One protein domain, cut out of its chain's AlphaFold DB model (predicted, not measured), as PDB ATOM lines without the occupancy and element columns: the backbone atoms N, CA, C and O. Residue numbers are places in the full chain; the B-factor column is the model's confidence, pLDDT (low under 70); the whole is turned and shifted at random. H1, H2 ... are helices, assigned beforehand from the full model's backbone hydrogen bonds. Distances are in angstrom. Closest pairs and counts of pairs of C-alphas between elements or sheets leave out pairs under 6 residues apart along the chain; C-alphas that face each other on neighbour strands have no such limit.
ATOM      1  N   LYS A  57      -4.130  88.166  59.136       78.25
ATOM      2  CA  LYS A  57      -4.276  88.042  57.674       78.25
ATOM      3  C   LYS A  57      -4.612  86.614  57.237       78.25
ATOM      4  O   LYS A  57      -5.432  86.427  56.344       78.25
ATOM      5  N   PHE A  58      -4.008  85.607  57.865       83.44
ATOM      6  CA  PHE A  58      -4.295  84.205  57.564       83.44
ATOM      7  C   PHE A  58      -5.737  83.832  57.936       83.44
ATOM      8  O   PHE A  58      -6.481  83.312  57.104       83.44
ATOM      9  N   CYS A  59      -6.165  84.162  59.156       78.00
ATOM     10  CA  CYS A  59      -7.520  83.882  59.621       78.00
ATOM     11  C   CYS A  59      -8.590  84.676  58.864       78.00
ATOM     12  O   CYS A  59      -9.718  84.205  58.728       78.00
ATOM     13  N   THR A  60      -8.264  85.868  58.350       79.25
ATOM     14  CA  THR A  60      -9.197  86.680  57.562       79.25
ATOM     15  C   THR A  60      -9.193  86.361  56.073       79.25
ATOM     16  O   THR A  60     -10.079  86.845  55.379       79.25
ATOM     17  N   GLY A  61      -8.276  85.541  55.560       80.69
ATOM     18  CA  GLY A  61      -8.225  85.222  54.131       80.69
ATOM     19  C   GLY A  61      -9.410  84.386  53.633       80.69
ATOM     20  O   GLY A  61      -9.775  84.479  52.464       80.69
ATOM     21  N   ASN A  62     -10.037  83.591  54.508       88.88
ATOM     22  CA  ASN A  62     -11.141  82.702  54.146       88.88
ATOM     23  C   ASN A  62     -12.268  82.766  55.195       88.88
ATOM     24  O   ASN A  62     -11.995  82.561  56.381       88.88
ATOM     25  N   PRO A  63     -13.534  82.979  54.797       89.38
ATOM     26  CA  PRO A  63     -14.664  82.957  55.723       89.38
ATOM     27  C   PRO A  63     -14.793  81.671  56.551       89.38
ATOM     28  O   PRO A  63     -15.201  81.744  57.707       89.38
ATOM     29  N   LEU A  64     -14.417  80.501  56.014       91.56
ATOM     30  CA  LEU A  64     -14.402  79.244  56.775       91.56
ATOM     31  C   LEU A  64     -13.394  79.305  57.925       91.56
ATOM     32  O   LEU A  64     -13.711  78.932  59.053       91.56
ATOM     33  N   LEU A  65     -12.192  79.825  57.673       91.25
ATOM     34  CA  LEU A  65     -11.210  80.020  58.739       91.25
ATOM     35  C   LEU A  65     -11.724  81.031  59.763       91.25
ATOM     36  O   LEU A  65     -11.581  80.809  60.961       91.25
ATOM     37  N   ARG A  66     -12.367  82.101  59.298       92.06
ATOM     38  CA  ARG A  66     -12.800  83.213  60.142       92.06
ATOM     39  C   ARG A  66     -14.012  82.906  61.026       92.06
ATOM     40  O   ARG A  66     -14.055  83.389  62.154       92.06
ATOM     41  N   TYR A  67     -14.988  82.148  60.522       93.94
ATOM     42  CA  TYR A  67     -16.291  81.943  61.179       93.94
ATOM     43  C   TYR A  67     -16.552  80.508  61.636       93.94
ATOM     44  O   TYR A  67     -17.467  80.288  62.424       93.94
ATOM     45  N   LEU A  68     -15.748  79.541  61.193       93.25
ATOM     46  CA  LEU A  68     -15.867  78.151  61.627       93.25
ATOM     47  C   LEU A  68     -14.642  77.720  62.435       93.25
ATOM     48  O   LEU A  68     -14.753  77.453  63.626       93.25
ATOM     49  N   VAL A  69     -13.460  77.713  61.813       92.62
ATOM     50  CA  VAL A  69     -12.253  77.126  62.421       92.62
ATOM     51  C   VAL A  69     -11.726  77.969  63.576       92.62
ATOM     52  O   VAL A  69     -11.552  77.449  64.676       92.62
ATOM     53  N   LEU A  70     -11.476  79.263  63.352       92.56
ATOM     54  CA  LEU A  70     -10.930  80.140  64.387       92.56
ATOM     55  C   LEU A  70     -11.871  80.221  65.602       92.56
ATOM     56  O   LEU A  70     -11.388  79.981  66.704       92.56
ATOM     57  N   PRO A  71     -13.187  80.478  65.456       94.56
ATOM     58  CA  PRO A  71     -14.101  80.496  66.596       94.56
ATOM     59  C   PRO A  71     -14.177  79.161  67.343       94.56
ATOM     60  O   PRO A  71     -14.178  79.164  68.571       94.56
ATOM     61  N   PHE A  72     -14.192  78.028  66.629       93.69
ATOM     62  CA  PHE A  72     -14.206  76.703  67.249       93.69
ATOM     63  C   PHE A  72     -12.955  76.446  68.091       93.69
ATOM     64  O   PHE A  72     -13.067  76.075  69.258       93.69
ATOM     65  N   VAL A  73     -11.767  76.674  67.521       90.94
ATOM     66  CA  VAL A  73     -10.490  76.468  68.222       90.94
ATOM     67  C   VAL A  73     -10.370  77.422  69.407       90.94
ATOM     68  O   VAL A  73      -9.995  76.990  70.495       90.94
ATOM     69  N   SER A  74     -10.743  78.691  69.229       91.31
ATOM     70  CA  SER A  74     -10.782  79.669  70.318       91.31
ATOM     71  C   SER A  74     -11.694  79.205  71.453       91.31
ATOM     72  O   SER A  74     -11.275  79.221  72.605       91.31
ATOM     73  N   ALA A  75     -12.914  78.752  71.146       92.31
ATOM     74  CA  ALA A  75     -13.855  78.251  72.147       92.31
ATOM     75  C   ALA A  75     -13.307  77.019  72.875       92.31
ATOM     76  O   ALA A  75     -13.319  76.986  74.101       92.31
ATOM     77  N   LEU A  76     -12.768  76.042  72.140       87.75
ATOM     78  CA  LEU A  76     -12.244  74.798  72.705       87.75
ATOM     79  C   LEU A  76     -11.038  75.020  73.629       87.75
ATOM     80  O   LEU A  76     -10.930  74.360  74.662       87.75
ATOM     81  N   MET A  77     -10.130  75.918  73.245       84.12
ATOM     82  CA  MET A  77      -8.875  76.160  73.964       84.12
ATOM     83  C   MET A  77      -9.024  77.162  75.107       84.12
ATOM     84  O   MET A  77      -8.346  77.028  76.121       84.12
ATOM     85  N   LEU A  78      -9.869  78.181  74.937       86.69
ATOM     86  CA  LEU A  78      -9.933  79.321  75.852       86.69
ATOM     87  C   LEU A  78     -11.232  79.357  76.665       86.69
ATOM     88  O   LEU A  78     -11.234  79.892  77.770       86.69
ATOM     89  N   GLY A  79     -12.327  78.806  76.141       86.12
ATOM     90  CA  GLY A  79     -13.649  78.908  76.758       86.12
ATOM     91  C   GLY A  79     -14.200  80.339  76.809       86.12
ATOM     92  O   GLY A  79     -13.571  81.308  76.387       86.12
ATOM     93  N   ASN A  80     -15.417  80.484  77.312       88.62
ATOM     94  CA  ASN A  80     -16.109  81.749  77.531       88.62
ATOM     95  C   ASN A  80     -15.567  82.437  78.803       88.62
ATOM     96  O   ASN A  80     -15.399  81.756  79.816       88.62
ATOM     97  N   PRO A  81     -15.303  83.761  78.817       85.19
ATOM     98  CA  PRO A  81     -15.349  84.726  77.708       85.19
ATOM     99  C   PRO A  81     -14.047  84.844  76.909       85.19
ATOM    100  O   PRO A  81     -13.980  85.626  75.960       85.19
ATOM    101  N   MET A  82     -13.012  84.075  77.253       84.31
ATOM    102  CA  MET A  82     -11.671  84.241  76.687       84.31
ATOM    103  C   MET A  82     -11.603  84.035  75.167       84.31
ATOM    104  O   MET A  82     -10.890  84.759  74.472       84.31
ATOM    105  N   ALA A  83     -12.404  83.122  74.627       90.00
ATOM    106  CA  ALA A  83     -12.524  82.872  73.196       90.00
ATOM    107  C   ALA A  83     -12.954  84.118  72.400       90.00
ATOM    108  O   ALA A  83     -12.564  84.285  71.241       90.00
ATOM    109  N   LEU A  84     -13.723  85.022  73.015       90.94
ATOM    110  CA  LEU A  84     -14.228  86.233  72.367       90.94
ATOM    111  C   LEU A  84     -13.117  87.274  72.172       90.94
ATOM    112  O   LEU A  84     -13.131  88.022  71.192       90.94
ATOM    113  N   SER A  85     -12.100  87.280  73.038       86.81
ATOM    114  CA  SER A  85     -10.979  88.226  72.956       86.81
ATOM    115  C   SER A  85     -10.078  88.019  71.744       86.81
ATOM    116  O   SER A  85      -9.424  88.967  71.311       86.81
ATOM    117  N   MET A  86     -10.099  86.837  71.125       86.06
ATOM    118  CA  MET A  86      -9.393  86.589  69.862       86.06
ATOM    119  C   MET A  86      -9.882  87.492  68.720       86.06
ATOM    120  O   MET A  86      -9.115  87.791  67.806       86.06
ATOM    121  N   GLY A  87     -11.109  88.024  68.811       88.69
ATOM    122  CA  GLY A  87     -11.627  89.025  67.876       88.69
ATOM    123  C   GLY A  87     -10.812  90.320  67.858       88.69
ATOM    124  O   GLY A  87     -10.805  91.025  66.854       88.69
ATOM    125  N   LYS A  88     -10.044  90.616  68.917       84.44
ATOM    126  CA  LYS A  88      -9.117  91.758  68.947       84.44
ATOM    127  C   LYS A  88      -8.070  91.687  67.828       84.44
ATOM    128  O   LYS A  88      -7.623  92.724  67.345       84.44
ATOM    129  N   PHE A  89      -7.704  90.477  67.407       84.56
ATOM    130  CA  PHE A  89      -6.729  90.227  66.344       84.56
ATOM    131  C   PHE A  89      -7.346  90.189  64.955       84.56
ATOM    132  O   PHE A  89      -6.677  89.800  64.006       84.56
ATOM    133  N   LEU A  90      -8.607  90.589  64.816       89.25
ATOM    134  CA  LEU A  90      -9.261  90.718  63.526       89.25
ATOM    135  C   LEU A  90      -9.443  92.199  63.163       89.25
ATOM    136  O   LEU A  90      -9.627  93.035  64.052       89.25
ATOM    137  N   PRO A  91      -9.399  92.537  61.862       90.81
ATOM    138  CA  PRO A  91      -9.770  93.852  61.361       90.81
ATOM    139  C   PRO A  91     -11.153  94.264  61.854       90.81
ATOM    140  O   PRO A  91     -12.024  93.407  62.021       90.81
ATOM    141  N   GLU A  92     -11.355  95.567  62.047       92.19
ATOM    142  CA  GLU A  92     -12.551  96.124  62.684       92.19
ATOM    143  C   GLU A  92     -13.847  95.603  62.063       92.19
ATOM    144  O   GLU A  92     -14.747  95.157  62.772       92.19
ATOM    145  N   PHE A  93     -13.896  95.542  60.731       94.00
ATOM    146  CA  PHE A  93     -15.059  95.048  60.005       94.00
ATOM    147  C   PHE A  93     -15.468  93.611  60.374       94.00
ATOM    148  O   PHE A  93     -16.644  93.261  60.339       94.00
ATOM    149  N   TYR A  94     -14.506  92.752  60.705       94.56
ATOM    150  CA  TYR A  94     -14.757  91.334  60.943       94.56
ATOM    151  C   TYR A  94     -15.064  91.002  62.404       94.56
ATOM    152  O   TYR A  94     -15.530  89.892  62.678       94.56
ATOM    153  N   LYS A  95     -14.830  91.933  63.335       94.00
ATOM    154  CA  LYS A  95     -15.039  91.710  64.772       94.00
ATOM    155  C   LYS A  95     -16.484  91.351  65.132       94.00
ATOM    156  O   LYS A  95     -16.645  90.374  65.863       94.00
ATOM    157  N   PRO A  96     -17.531  92.030  64.611       95.62
ATOM    158  CA  PRO A  96     -18.915  91.678  64.937       95.62
ATOM    159  C   PRO A  96     -19.266  90.253  64.498       95.62
ATOM    160  O   PRO A  96     -19.830  89.473  65.260       95.62
ATOM    161  N   ALA A  97     -18.864  89.887  63.281       95.94
ATOM    162  CA  ALA A  97     -19.116  88.569  62.714       95.94
ATOM    163  C   ALA A  97     -18.346  87.452  63.434       95.94
ATOM    164  O   ALA A  97     -18.888  86.372  63.673       95.94
ATOM    165  N   TYR A  98     -17.102  87.721  63.840       95.56
ATOM    166  CA  TYR A  98     -16.355  86.809  64.701       95.56
ATOM    167  C   TYR A  98     -17.040  86.625  66.055       95.56
ATOM    168  O   TYR A  98     -17.200  85.495  66.503       95.56
ATOM    169  N   TYR A  99     -17.467  87.719  66.691       95.31
ATOM    170  CA  TYR A  99     -18.152  87.670  67.979       95.31
ATOM    171  C   TYR A  99     -19.427  86.824  67.908       95.31
ATOM    172  O   TYR A  99     -19.647  85.991  68.788       95.31
ATOM    173  N   ALA A 100     -20.223  86.984  66.846       96.12
ATOM    174  CA  ALA A 100     -21.423  86.184  66.607       96.12
ATOM    175  C   ALA A 100     -21.090  84.684  66.512       96.12
ATOM    176  O   ALA A 100     -21.632  83.874  67.266       96.12
ATOM    177  N   ALA A 101     -20.122  84.322  65.666       96.00
ATOM    178  CA  ALA A 101     -19.706  82.934  65.486       96.00
ATOM    179  C   ALA A 101     -19.066  82.319  66.748       96.00
ATOM    180  O   ALA A 101     -19.334  81.162  67.077       96.00
ATOM    181  N   ALA A 102     -18.221  83.065  67.463       95.31
ATOM    182  CA  ALA A 102     -17.510  82.589  68.652       95.31
ATOM    183  C   ALA A 102     -18.438  82.434  69.858       95.31
ATOM    184  O   ALA A 102     -18.390  81.403  70.524       95.31
ATOM    185  N   SER A 103     -19.342  83.391  70.083       93.31
ATOM    186  CA  SER A 103     -20.349  83.296  71.149       93.31
ATOM    187  C   SER A 103     -21.227  82.061  70.969       93.31
ATOM    188  O   SER A 103     -21.496  81.341  71.927       93.31
ATOM    189  N   TYR A 104     -21.613  81.748  69.732       93.06
ATOM    190  CA  TYR A 104     -22.381  80.545  69.430       93.06
ATOM    191  C   TYR A 104     -21.585  79.247  69.668       93.06
ATOM    192  O   TYR A 104     -22.123  78.293  70.241       93.06
ATOM    193  N   HIS A 105     -20.295  79.205  69.306       94.75
ATOM    194  CA  HIS A 105     -19.421  78.064  69.623       94.75
ATOM    195  C   HIS A 105     -19.252  77.860  71.136       94.75
ATOM    196  O   HIS A 105     -19.154  76.717  71.578       94.75
ATOM    197  N   CYS A 106     -19.303  78.924  71.944       93.25
ATOM    198  CA  CYS A 106     -19.306  78.802  73.404       93.25
ATOM    199  C   CYS A 106     -20.547  78.079  73.961       93.25
ATOM    200  O   CYS A 106     -20.546  77.660  75.108       93.25
ATOM    201  N   HIS A 107     -21.619  77.915  73.189       92.62
ATOM    202  CA  HIS A 107     -22.842  77.258  73.659       92.62
ATOM    203  C   HIS A 107     -23.025  75.893  73.007       92.62
ATOM    204  O   HIS A 107     -23.155  74.877  73.686       92.62
ATOM    205  N   THR A 108     -22.957  75.864  71.680       93.00
ATOM    206  CA  THR A 108     -23.236  74.674  70.863       93.00
ATOM    207  C   THR A 108     -22.228  73.542  71.059       93.00
ATOM    208  O   THR A 108     -22.573  72.374  70.894       93.00
ATOM    209  N   ASN A 109     -21.006  73.858  71.497       91.50
ATOM    210  CA  ASN A 109     -19.972  72.862  71.781       91.50
ATOM    211  C   ASN A 109     -20.008  72.345  73.230       91.50
ATOM    212  O   ASN A 109     -19.416  71.304  73.526       91.50
ATOM    213  N   SER A 110     -20.679  73.060  74.136       85.19
ATOM    214  CA  SER A 110     -20.572  72.845  75.587       85.19
ATOM    215  C   SER A 110     -21.195  71.536  76.063       85.19
ATOM    216  O   SER A 110     -20.829  71.036  77.119       85.19
ATOM    217  N   GLY A 111     -22.074  70.926  75.260       82.31
ATOM    218  CA  GLY A 111     -22.614  69.595  75.550       82.31
ATOM    219  C   GLY A 111     -21.574  68.473  75.476       82.31
ATOM    220  O   GLY A 111     -21.695  67.486  76.192       82.31
ATOM    221  N   ILE A 112     -20.542  68.629  74.639       86.19
ATOM    222  CA  ILE A 112     -19.400  67.698  74.562       86.19
ATOM    223  C   ILE A 112     -18.233  68.215  75.406       86.19
ATOM    224  O   ILE A 112     -17.554  67.445  76.080       86.19
ATOM    225  N   PHE A 113     -18.011  69.527  75.388       85.12
ATOM    226  CA  PHE A 113     -16.884  70.182  76.039       85.12
ATOM    227  C   PHE A 113     -17.383  71.150  77.113       85.12
ATOM    228  O   PHE A 113     -17.393  72.364  76.921       85.12
ATOM    229  N   ALA A 114     -17.805  70.616  78.260       78.69
ATOM    230  CA  ALA A 114     -18.433  71.405  79.326       78.69
ATOM    231  C   ALA A 114     -17.549  72.547  79.865       78.69
ATOM    232  O   ALA A 114     -18.062  73.556  80.350       78.69
ATOM    233  N   HIS A 115     -16.221  72.423  79.746       81.19
ATOM    234  CA  HIS A 115     -15.267  73.457  80.155       81.19
ATOM    235  C   HIS A 115     -15.309  74.712  79.276       81.19
ATOM    236  O   HIS A 115     -14.787  75.743  79.689       81.19
ATOM    237  N   ILE A 116     -15.908  74.645  78.082       87.31
ATOM    238  CA  ILE A 116     -16.006  75.795  77.178       87.31
ATOM    239  C   ILE A 116     -16.891  76.880  77.786       87.31
ATOM    240  O   ILE A 116     -16.590  78.056  77.628       87.31
ATOM    241  N   ASN A 117     -17.972  76.523  78.475       90.31
ATOM    242  CA  ASN A 117     -18.872  77.513  79.062       90.31
ATOM    243  C   ASN A 117     -19.471  77.016  80.382       90.31
ATOM    244  O   ASN A 117     -20.668  76.744  80.465       90.31
ATOM    245  N   PRO A 118     -18.636  76.882  81.427       78.19
ATOM    246  CA  PRO A 118     -19.048  76.297  82.696       78.19
ATOM    247  C   PRO A 118     -20.098  77.153  83.409       78.19
ATOM    248  O   PRO A 118     -20.946  76.616  84.113       78.19
ATOM    249  N   GLY A 119     -20.073  78.474  83.204       80.94
ATOM    250  CA  GLY A 119     -21.045  79.395  83.793       80.94
ATOM    251  C   GLY A 119     -22.456  79.227  83.229       80.94
ATOM    252  O   GLY A 119     -23.415  79.419  83.964       80.94
ATOM    253  N   GLU A 120     -22.587  78.823  81.962       86.94
ATOM    254  CA  GLU A 120     -23.875  78.688  81.260       86.94
ATOM    255  C   GLU A 120     -24.201  77.229  80.894       86.94
ATOM    256  O   GLU A 120     -25.173  76.947  80.192       86.94
ATOM    257  N   ILE A 121     -23.425  76.264  81.408       83.81
ATOM    258  CA  ILE A 121     -23.603  74.832  81.123       83.81
ATOM    259  C   ILE A 121     -24.991  74.325  81.529       83.81
ATOM    260  O   ILE A 121     -25.526  73.394  80.924       83.81
ATOM    261  N   PHE A 122     -25.606  74.973  82.520       83.12
ATOM    262  CA  PHE A 122     -26.952  74.666  82.993       83.12
ATOM    263  C   PHE A 122     -28.008  74.752  81.879       83.12
ATOM    264  O   PHE A 122     -28.998  74.026  81.940       83.12
ATOM    265  N   ILE A 123     -27.792  75.570  80.841       87.94
ATOM    266  CA  ILE A 123     -28.690  75.667  79.680       87.94
ATOM    267  C   ILE A 123     -28.735  74.325  78.937       87.94
ATOM    268  O   ILE A 123     -29.813  73.797  78.662       87.94
ATOM    269  N   TYR A 124     -27.568  73.734  78.659       87.56
ATOM    270  CA  TYR A 124     -27.483  72.416  78.027       87.56
ATOM    271  C   TYR A 124     -27.992  71.314  78.963       87.56
ATOM    272  O   TYR A 124     -28.779  70.465  78.544       87.56
ATOM    273  N   LEU A 125     -27.589  71.344  80.239       81.25
ATOM    274  CA  LEU A 125     -27.998  70.335  81.222       81.25
ATOM    275  C   LEU A 125     -29.514  70.316  81.449       81.25
ATOM    276  O   LEU A 125     -30.081  69.243  81.634       81.25
ATOM    277  N   GLY A 126     -30.185  71.469  81.378       83.12
ATOM    278  CA  GLY A 126     -31.645  71.547  81.429       83.12
ATOM    279  C   GLY A 126     -32.310  70.754  80.301       83.12
ATOM    280  O   GLY A 126     -33.218  69.963  80.553       83.12
ATOM    281  N   ILE A 127     -31.807  70.886  79.067       88.19
ATOM    282  CA  ILE A 127     -32.296  70.121  77.908       88.19
ATOM    283  C   ILE A 127     -31.947  68.633  78.060       88.19
ATOM    284  O   ILE A 127     -32.802  67.768  77.861       88.19
ATOM    285  N   ALA A 128     -30.707  68.322  78.452       84.75
ATOM    286  CA  ALA A 128     -30.239  66.950  78.636       84.75
ATOM    287  C   ALA A 128     -31.035  66.197  79.717       84.75
ATOM    288  O   ALA A 128     -31.323  65.012  79.547       84.75
ATOM    289  N   SER A 129     -31.450  66.879  80.787       78.69
ATOM    290  CA  SER A 129     -32.311  66.318  81.834       78.69
ATOM    291  C   SER A 129     -33.674  65.886  81.279       78.69
ATOM    292  O   SER A 129     -34.118  64.766  81.531       78.69
ATOM    293  N   GLY A 130     -34.291  66.714  80.428       84.38
ATOM    294  CA  GLY A 130     -35.538  66.362  79.742       84.38
ATOM    295  C   GLY A 130     -35.396  65.141  78.825       84.38
ATOM    296  O   GLY A 130     -36.251  64.259  78.834       84.38
ATOM    297  N   VAL A 131     -34.288  65.042  78.082       89.88
ATOM    298  CA  VAL A 131     -33.980  63.870  77.237       89.88
ATOM    299  C   VAL A 131     -33.742  62.614  78.083       89.88
ATOM    300  O   VAL A 131     -34.246  61.543  77.750       89.88
ATOM    301  N   THR A 132     -33.053  62.755  79.217       78.88
ATOM    302  CA  THR A 132     -32.804  61.655  80.163       78.88
ATOM    303  C   THR A 132     -34.105  61.127  80.768       78.88
ATOM    304  O   THR A 132     -34.280  59.916  80.881       78.88
ATOM    305  N   ALA A 133     -35.053  62.009  81.104       88.69
ATOM    306  CA  ALA A 133     -36.360  61.619  81.639       88.69
ATOM    307  C   ALA A 133     -37.194  60.775  80.654       88.69
ATOM    308  O   ALA A 133     -38.035  59.986  81.078       88.69
ATOM    309  N   LEU A 134     -36.936  60.901  79.349       92.81
ATOM    310  CA  LEU A 134     -37.542  60.075  78.298       92.81
ATOM    311  C   LEU A 134     -36.810  58.736  78.080       92.81
ATOM    312  O   LEU A 134     -37.196  57.971  77.199       92.81
ATOM    313  N   GLY A 135     -35.747  58.453  78.843       90.50
ATOM    314  CA  GLY A 135     -34.914  57.257  78.683       90.50
ATOM    315  C   GLY A 135     -34.036  57.274  77.427       90.50
ATOM    316  O   GLY A 135     -33.593  56.218  76.979       90.50
ATOM    317  N   LEU A 136     -33.808  58.450  76.834       90.38
ATOM    318  CA  LEU A 136     -33.010  58.616  75.619       90.38
ATOM    319  C   LEU A 136     -31.550  58.953  75.943       90.38
ATOM    320  O   LEU A 136     -31.242  59.590  76.950       90.38
ATOM    321  N   ASP A 137     -30.648  58.556  75.047       82.94
ATOM    322  CA  ASP A 137     -29.211  58.781  75.196       82.94
ATOM    323  C   ASP A 137     -28.822  60.252  74.948       82.94
ATOM    324  O   ASP A 137     -29.021  60.810  73.862       82.94
ATOM    325  N   THR A 138     -28.217  60.876  75.958       77.88
ATOM    326  CA  THR A 138     -27.745  62.266  75.915       77.88
ATOM    327  C   THR A 138     -26.481  62.438  75.074       77.88
ATOM    328  O   THR A 138     -26.215  63.548  74.605       77.88
ATOM    329  N   SER A 139     -25.743  61.360  74.782       79.56
ATOM    330  CA  SER A 139     -24.562  61.423  73.915       79.56
ATOM    331  C   SER A 139     -24.932  61.832  72.481       79.56
ATOM    332  O   SER A 139     -24.279  62.686  71.873       79.56
ATOM    333  N   GLN A 140     -26.059  61.319  71.970       88.31
ATOM    334  CA  GLN A 140     -26.578  61.693  70.655       88.31
ATOM    335  C   GLN A 140     -27.025  63.152  70.612       88.31
ATOM    336  O   GLN A 140     -26.828  63.822  69.596       88.31
ATOM    337  N   LEU A 141     -27.609  63.655  71.701       89.50
ATOM    338  CA  LEU A 141     -27.963  65.066  71.823       89.50
ATOM    339  C   LEU A 141     -26.704  65.938  71.753       89.50
ATOM    340  O   LEU A 141     -26.677  66.886  70.973       89.50
ATOM    341  N   ALA A 142     -25.663  65.603  72.524       85.25
ATOM    342  CA  ALA A 142     -24.400  66.340  72.545       85.25
ATOM    343  C   ALA A 142     -23.762  66.421  71.147       85.25
ATOM    344  O   ALA A 142     -23.383  67.499  70.689       85.25
ATOM    345  N   LEU A 143     -23.712  65.290  70.433       91.12
ATOM    346  CA  LEU A 143     -23.142  65.215  69.089       91.12
ATOM    347  C   LEU A 143     -23.956  66.002  68.060       91.12
ATOM    348  O   LEU A 143     -23.389  66.761  67.276       91.12
ATOM    349  N   ARG A 144     -25.285  65.864  68.067       92.75
ATOM    350  CA  ARG A 144     -26.159  66.632  67.167       92.75
ATOM    351  C   ARG A 144     -26.053  68.126  67.441       92.75
ATOM    352  O   ARG A 144     -26.024  68.904  66.492       92.75
ATOM    353  N   TYR A 145     -25.960  68.517  68.710       92.00
ATOM    354  CA  TYR A 145     -25.831  69.916  69.099       92.00
ATOM    355  C   TYR A 145     -24.519  70.530  68.594       92.00
ATOM    356  O   TYR A 145     -24.552  71.619  68.022       92.00
ATOM    357  N   LEU A 146     -23.407  69.788  68.663       92.62
ATOM    358  CA  LEU A 146     -22.129  70.188  68.066       92.62
ATOM    359  C   LEU A 146     -22.210  70.299  66.531       92.62
ATOM    360  O   LEU A 146     -21.779  71.297  65.958       92.62
ATOM    361  N   LEU A 147     -22.762  69.285  65.853       94.31
ATOM    362  CA  LEU A 147     -22.818  69.239  64.384       94.31
ATOM    363  C   LEU A 147     -23.715  70.333  63.796       94.31
ATOM    364  O   LEU A 147     -23.321  71.022  62.854       94.31
ATOM    365  N   VAL A 148     -24.910  70.513  64.364       94.94
ATOM    366  CA  VAL A 148     -25.800  71.623  64.000       94.94
ATOM    367  C   VAL A 148     -25.143  72.952  64.365       94.94
ATOM    368  O   VAL A 148     -25.221  73.896  63.581       94.94
ATOM    369  N   GLY A 149     -24.441  72.996  65.501       94.12
ATOM    370  CA  GLY A 149     -23.607  74.111  65.925       94.12
ATOM    371  C   GLY A 149     -22.659  74.568  64.829       94.12
ATOM    372  O   GLY A 149     -22.761  75.702  64.388       94.12
ATOM    373  N   PHE A 150     -21.805  73.697  64.292       94.31
ATOM    374  CA  PHE A 150     -20.866  74.082  63.231       94.31
ATOM    375  C   PHE A 150     -21.528  74.824  62.062       94.31
ATOM    376  O   PHE A 150     -21.037  75.867  61.624       94.31
ATOM    377  N   VAL A 151     -22.671  74.325  61.590       95.25
ATOM    378  CA  VAL A 151     -23.410  74.950  60.488       95.25
ATOM    379  C   VAL A 151     -24.030  76.278  60.927       95.25
ATOM    380  O   VAL A 151     -23.829  77.303  60.272       95.25
ATOM    381  N   ALA A 152     -24.752  76.287  62.050       95.19
ATOM    382  CA  ALA A 152     -25.447  77.468  62.553       95.19
ATOM    383  C   ALA A 152     -24.479  78.601  62.924       95.19
ATOM    384  O   ALA A 152     -24.739  79.762  62.616       95.19
ATOM    385  N   ASN A 153     -23.336  78.272  63.523       94.62
ATOM    386  CA  ASN A 153     -22.324  79.228  63.957       94.62
ATOM    387  C   ASN A 153     -21.650  79.894  62.751       94.62
ATOM    388  O   ASN A 153     -21.431  81.106  62.752       94.62
ATOM    389  N   PHE A 154     -21.372  79.120  61.697       95.75
ATOM    390  CA  PHE A 154     -20.853  79.663  60.445       95.75
ATOM    391  C   PHE A 154     -21.866  80.596  59.772       95.75
ATOM    392  O   PHE A 154     -21.509  81.710  59.385       95.75
ATOM    393  N   ILE A 155     -23.134  80.173  59.678       95.69
ATOM    394  CA  ILE A 155     -24.218  81.004  59.131       95.69
ATOM    395  C   ILE A 155     -24.377  82.282  59.954       95.69
ATOM    396  O   ILE A 155     -24.527  83.356  59.377       95.69
ATOM    397  N   SER A 156     -24.296  82.190  61.284       95.06
ATOM    398  CA  SER A 156     -24.341  83.341  62.185       95.06
ATOM    399  C   SER A 156     -23.251  84.348  61.823       95.06
ATOM    400  O   SER A 156     -23.575  85.467  61.427       95.06
ATOM    401  N   GLY A 157     -21.980  83.931  61.802       95.12
ATOM    402  CA  GLY A 157     -20.872  84.809  61.417       95.12
ATOM    403  C   GLY A 157     -21.035  85.406  60.016       95.12
ATOM    404  O   GLY A 157     -20.887  86.613  59.831       95.12
ATOM    405  N   TRP A 158     -21.421  84.593  59.031       94.19
ATOM    406  CA  TRP A 158     -21.622  85.057  57.658       94.19
ATOM    407  C   TRP A 158     -22.763  86.076  57.537       94.19
ATOM    408  O   TRP A 158     -22.623  87.118  56.892       94.19
ATOM    409  N   SER A 159     -23.896  85.797  58.178       95.44
ATOM    410  CA  SER A 159     -25.051  86.694  58.194       95.44
ATOM    411  C   SER A 159     -24.714  88.016  58.883       95.44
ATOM    412  O   SER A 159     -25.082  89.078  58.382       95.44
ATOM    413  N   THR A 160     -23.935  87.980  59.967       96.69
ATOM    414  CA  THR A 160     -23.457  89.184  60.645       96.69
ATOM    415  C   THR A 160     -22.468  89.971  59.791       96.69
ATOM    416  O   THR A 160     -22.479  91.199  59.824       96.69
ATOM    417  N   GLU A 161     -21.635  89.317  58.977       94.88
ATOM    418  CA  GLU A 161     -20.785  90.031  58.019       94.88
ATOM    419  C   GLU A 161     -21.646  90.833  57.026       94.88
ATOM    420  O   GLU A 161     -21.377  92.008  56.762       94.88
ATOM    421  N   PHE A 162     -22.719  90.223  56.512       94.94
ATOM    422  CA  PHE A 162     -23.666  90.892  55.620       94.94
ATOM    423  C   PHE A 162     -24.362  92.080  56.299       94.94
ATOM    424  O   PHE A 162     -24.384  93.177  55.735       94.94
ATOM    425  N   THR A 163     -24.887  91.902  57.514       96.31
ATOM    426  CA  THR A 163     -25.546  92.998  58.240       96.31
ATOM    427  C   THR A 163     -24.562  94.098  58.628       96.31
ATOM    428  O   THR A 163     -24.918  95.270  58.564       96.31
ATOM    429  N   THR A 164     -23.301  93.766  58.914       95.88
ATOM    430  CA  THR A 164     -22.249  94.765  59.166       95.88
ATOM    431  C   THR A 164     -22.062  95.682  57.953       95.88
ATOM    432  O   THR A 164     -21.997  96.897  58.115       95.88
ATOM    433  N   ARG A 165     -22.085  95.142  56.721       94.12
ATOM    434  CA  ARG A 165     -22.026  95.960  55.486       94.12
ATOM    435  C   ARG A 165     -23.234  96.880  55.325       94.12
ATOM    436  O   ARG A 165     -23.109  97.966  54.761       94.12
ATOM    437  N   LEU A 166     -24.409  96.439  55.772       94.44
ATOM    438  CA  LEU A 166     -25.616  97.264  55.764       94.44
ATOM    439  C   LEU A 166     -25.474  98.434  56.749       94.44
ATOM    440  O   LEU A 166     -25.729  99.578  56.376       94.44
ATOM    441  N   VAL A 167     -25.010  98.153  57.970       95.06
ATOM    442  CA  VAL A 167     -24.815  99.160  59.024       95.06
ATOM    443  C   VAL A 167     -23.723 100.162  58.645       95.06
ATOM    444  O   VAL A 167     -23.922 101.357  58.831       95.06
ATOM    445  N   GLU A 168     -22.624  99.725  58.027       94.69
ATOM    446  CA  GLU A 168     -21.593 100.616  57.468       94.69
ATOM    447  C   GLU A 168     -22.180 101.659  56.509       94.69
ATOM    448  O   GLU A 168     -21.888 102.851  56.612       94.69
ATOM    449  N   ARG A 169     -23.059 101.224  55.596       92.31
ATOM    450  CA  ARG A 169     -23.737 102.126  54.653       92.31
ATOM    451  C   ARG A 169     -24.689 103.079  55.367       92.31
ATOM    452  O   ARG A 169     -24.727 104.258  55.027       92.31
ATOM    453  N   GLN A 170     -25.439 102.579  56.346       94.12
ATOM    454  CA  GLN A 170     -26.380 103.382  57.126       94.12
ATOM    455  C   GLN A 170     -25.664 104.459  57.952       94.12
ATOM    456  O   GLN A 170     -26.125 105.596  58.006       94.12
ATOM    457  N   GLN A 171     -24.538 104.106  58.572       92.94
ATOM    458  CA  GLN A 171     -23.749 105.007  59.413       92.94
ATOM    459  C   GLN A 171     -22.735 105.841  58.630       92.94
ATOM    460  O   GLN A 171     -22.099 106.713  59.215       92.94
ATOM    461  N   ARG A 172     -22.596 105.602  57.320       92.31
ATOM    462  CA  ARG A 172     -21.613 106.266  56.452       92.31
ATOM    463  C   ARG A 172     -20.186 106.113  56.989       92.31
ATOM    464  O   ARG A 172     -19.408 107.059  57.005       92.31
ATOM    465  N   VAL A 173     -19.843 104.904  57.427       94.19
ATOM    466  CA  VAL A 173     -18.499 104.547  57.895       94.19
ATOM    467  C   VAL A 173     -17.999 103.347  57.107       94.19
ATOM    468  O   VAL A 173     -18.738 102.392  56.877       94.19
ATOM    469  N   ARG A 174     -16.729 103.373  56.708       93.56
ATOM    470  CA  ARG A 174     -16.002 102.218  56.185       93.56
ATOM    471  C   ARG A 174     -15.153 101.643  57.315       93.56
ATOM    472  O   ARG A 174     -14.183 102.265  57.743       93.56
ATOM    473  N   LEU A 175     -15.506 100.461  57.812       93.69
ATOM    474  CA  LEU A 175     -14.708  99.777  58.823       93.69
ATOM    475  C   LEU A 175     -13.442  99.192  58.193       93.69
ATOM    476  O   LEU A 175     -13.469  98.642  57.081       93.69
ATOM    477  N   ALA A 176     -12.347  99.267  58.949       92.38
ATOM    478  CA  ALA A 176     -11.042  98.751  58.562       92.38
ATOM    479  C   ALA A 176     -11.100  97.262  58.177       92.38
ATOM    480  O   ALA A 176     -11.635  96.421  58.911       92.38
ATOM    481  N   ARG A 177     -10.525  96.931  57.012       89.94
ATOM    482  CA  ARG A 177     -10.451  95.555  56.479       89.94
ATOM    483  C   ARG A 177      -9.117  94.887  56.732       89.94
ATOM    484  O   ARG A 177      -9.050  93.660  56.691       89.94
ATOM    485  N   GLU A 178      -8.100  95.672  57.056       85.81
ATOM    486  CA  GLU A 178      -6.815  95.182  57.526       85.81
ATOM    487  C   GLU A 178      -6.567  95.598  58.977       85.81
ATOM    488  O   GLU A 178      -7.108  96.586  59.475       85.81
ATOM    489  N   LEU A 179      -5.753  94.808  59.678       81.94
ATOM    490  CA  LEU A 179      -5.393  95.104  61.059       81.94
ATOM    491  C   LEU A 179      -4.471  96.331  61.098       81.94
ATOM    492  O   LEU A 179      -3.484  96.376  60.367       81.94
ATOM    493  N   GLY A 180      -4.775  97.297  61.963       77.44
ATOM    494  CA  GLY A 180      -3.995  98.533  62.107       77.44
ATOM    495  C   GLY A 180      -4.432  99.685  61.194       77.44
ATOM    496  O   GLY A 180      -3.909 100.783  61.342       77.44
ATOM    497  N   GLN A 181      -5.399  99.470  60.296       83.81
ATOM    498  CA  GLN A 181      -6.066 100.559  59.576       83.81
ATOM    499  C   GLN A 181      -7.110 101.248  60.466       83.81
ATOM    500  O   GLN A 181      -7.689 100.625  61.360       83.81
ATOM    501  N   HIS A 182      -7.367 102.529  60.199       86.31
ATOM    502  CA  HIS A 182      -8.443 103.288  60.834       86.31
ATOM    503  C   HIS A 182      -9.744 103.185  60.033       86.31
ATOM    504  O   HIS A 182      -9.730 102.915  58.833       86.31
ATOM    505  N   ASN A 183     -10.870 103.393  60.714       90.50
ATOM    506  CA  ASN A 183     -12.167 103.511  60.057       90.50
ATOM    507  C   ASN A 183     -12.245 104.850  59.318       90.50
ATOM    508  O   ASN A 183     -11.772 105.865  59.828       90.50
ATOM    509  N   GLU A 184     -12.881 104.859  58.153       89.25
ATOM    510  CA  GLU A 184     -13.074 106.076  57.362       89.25
ATOM    511  C   GLU A 184     -14.518 106.552  57.512       89.25
ATOM    512  O   GLU A 184     -15.456 105.782  57.296       89.25
ATOM    513  N   HIS A 185     -14.711 107.822  57.869       86.94
ATOM    514  CA  HIS A 185     -16.021 108.460  57.788       86.94
ATOM    515  C   HIS A 185     -16.240 108.956  56.360       86.94
ATOM    516  O   HIS A 185     -15.402 109.657  55.797       86.94
ATOM    517  N   LEU A 186     -17.358 108.557  55.761       82.00
ATOM    518  CA  LEU A 186     -17.767 109.023  54.446       82.00
ATOM    519  C   LEU A 186     -18.545 110.325  54.647       82.00
ATOM    520  O   LEU A 186     -19.743 110.300  54.947       82.00
TER     521      LEU A 186
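Overview. This is residues 57 to 186 of the 190 residues of the protein "PTS glucitol/sorbitol transporter subunit IIC" of Olsenella sp. oral taxon 807 (UniProt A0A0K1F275). One long helix, H6, runs along most of an elongated domain; H4 lies side by side with it, H2 packs slantwise on both, and H3 packs on H2 and H4. At one end H5 makes a hairpin with the start of H6, and at the other the unnamed residues 172 to 186 fold back on themselves. The printed part has 130 residues, with six named helices, H1 to H6 in chain order, and no named strand: all helix. It is only just compact, close to loose, with a radius of gyration of the C-alphas of 16.7 A and spans of 59 by 27 by 24 A.

Along the chain. H6, residues 138 to 171, is 46.0 A long, ends at C-alpha 171 (-23.749, 105.007, 59.413) and has a kink of 26 degrees near residue 148. H4 is residues 92 to 108, 25.3 A; H2 63 to 78, 21.0 A; H5 121 to 133, 18.4 A; H3 82 to 89. H1, residues 57 to 60, begins at C-alpha 57 (-4.276, 88.042, 57.674).

Arrangement. H6 and H4 touch, C-alphas 157 and 97 closest at 4.3 A, at a shallow tilt of 20 degrees, opposite ways. H2, the hub, touches H1, H3, H4 and H6; C-alphas 71 and 102 are its closest with H4, 4.5 A. H3 and H4 form a hairpin, C-alphas 87 and 95 closest at 5.3 A. H5 touches H6 with residues 128 to 132 alone, C-alphas 128 and 138 closest at 6.0 A. O i to N i+4 pairs within hydrogen-bond range are 9 of 12 in H2, 0 of 4 in H3, with 4 of 5 O i to N i+3 pairs, 10 of 13 in H4, 8 of 9 in H5 and 29 of 30 in H6; H1 is too short for one.

Size, cuts and confidence. C-alphas 135 and 186 are farthest apart, 59.7 A. The printed part has no cut; the link H4 to H5 is long, and no printed residue is under 70 in pLDDT.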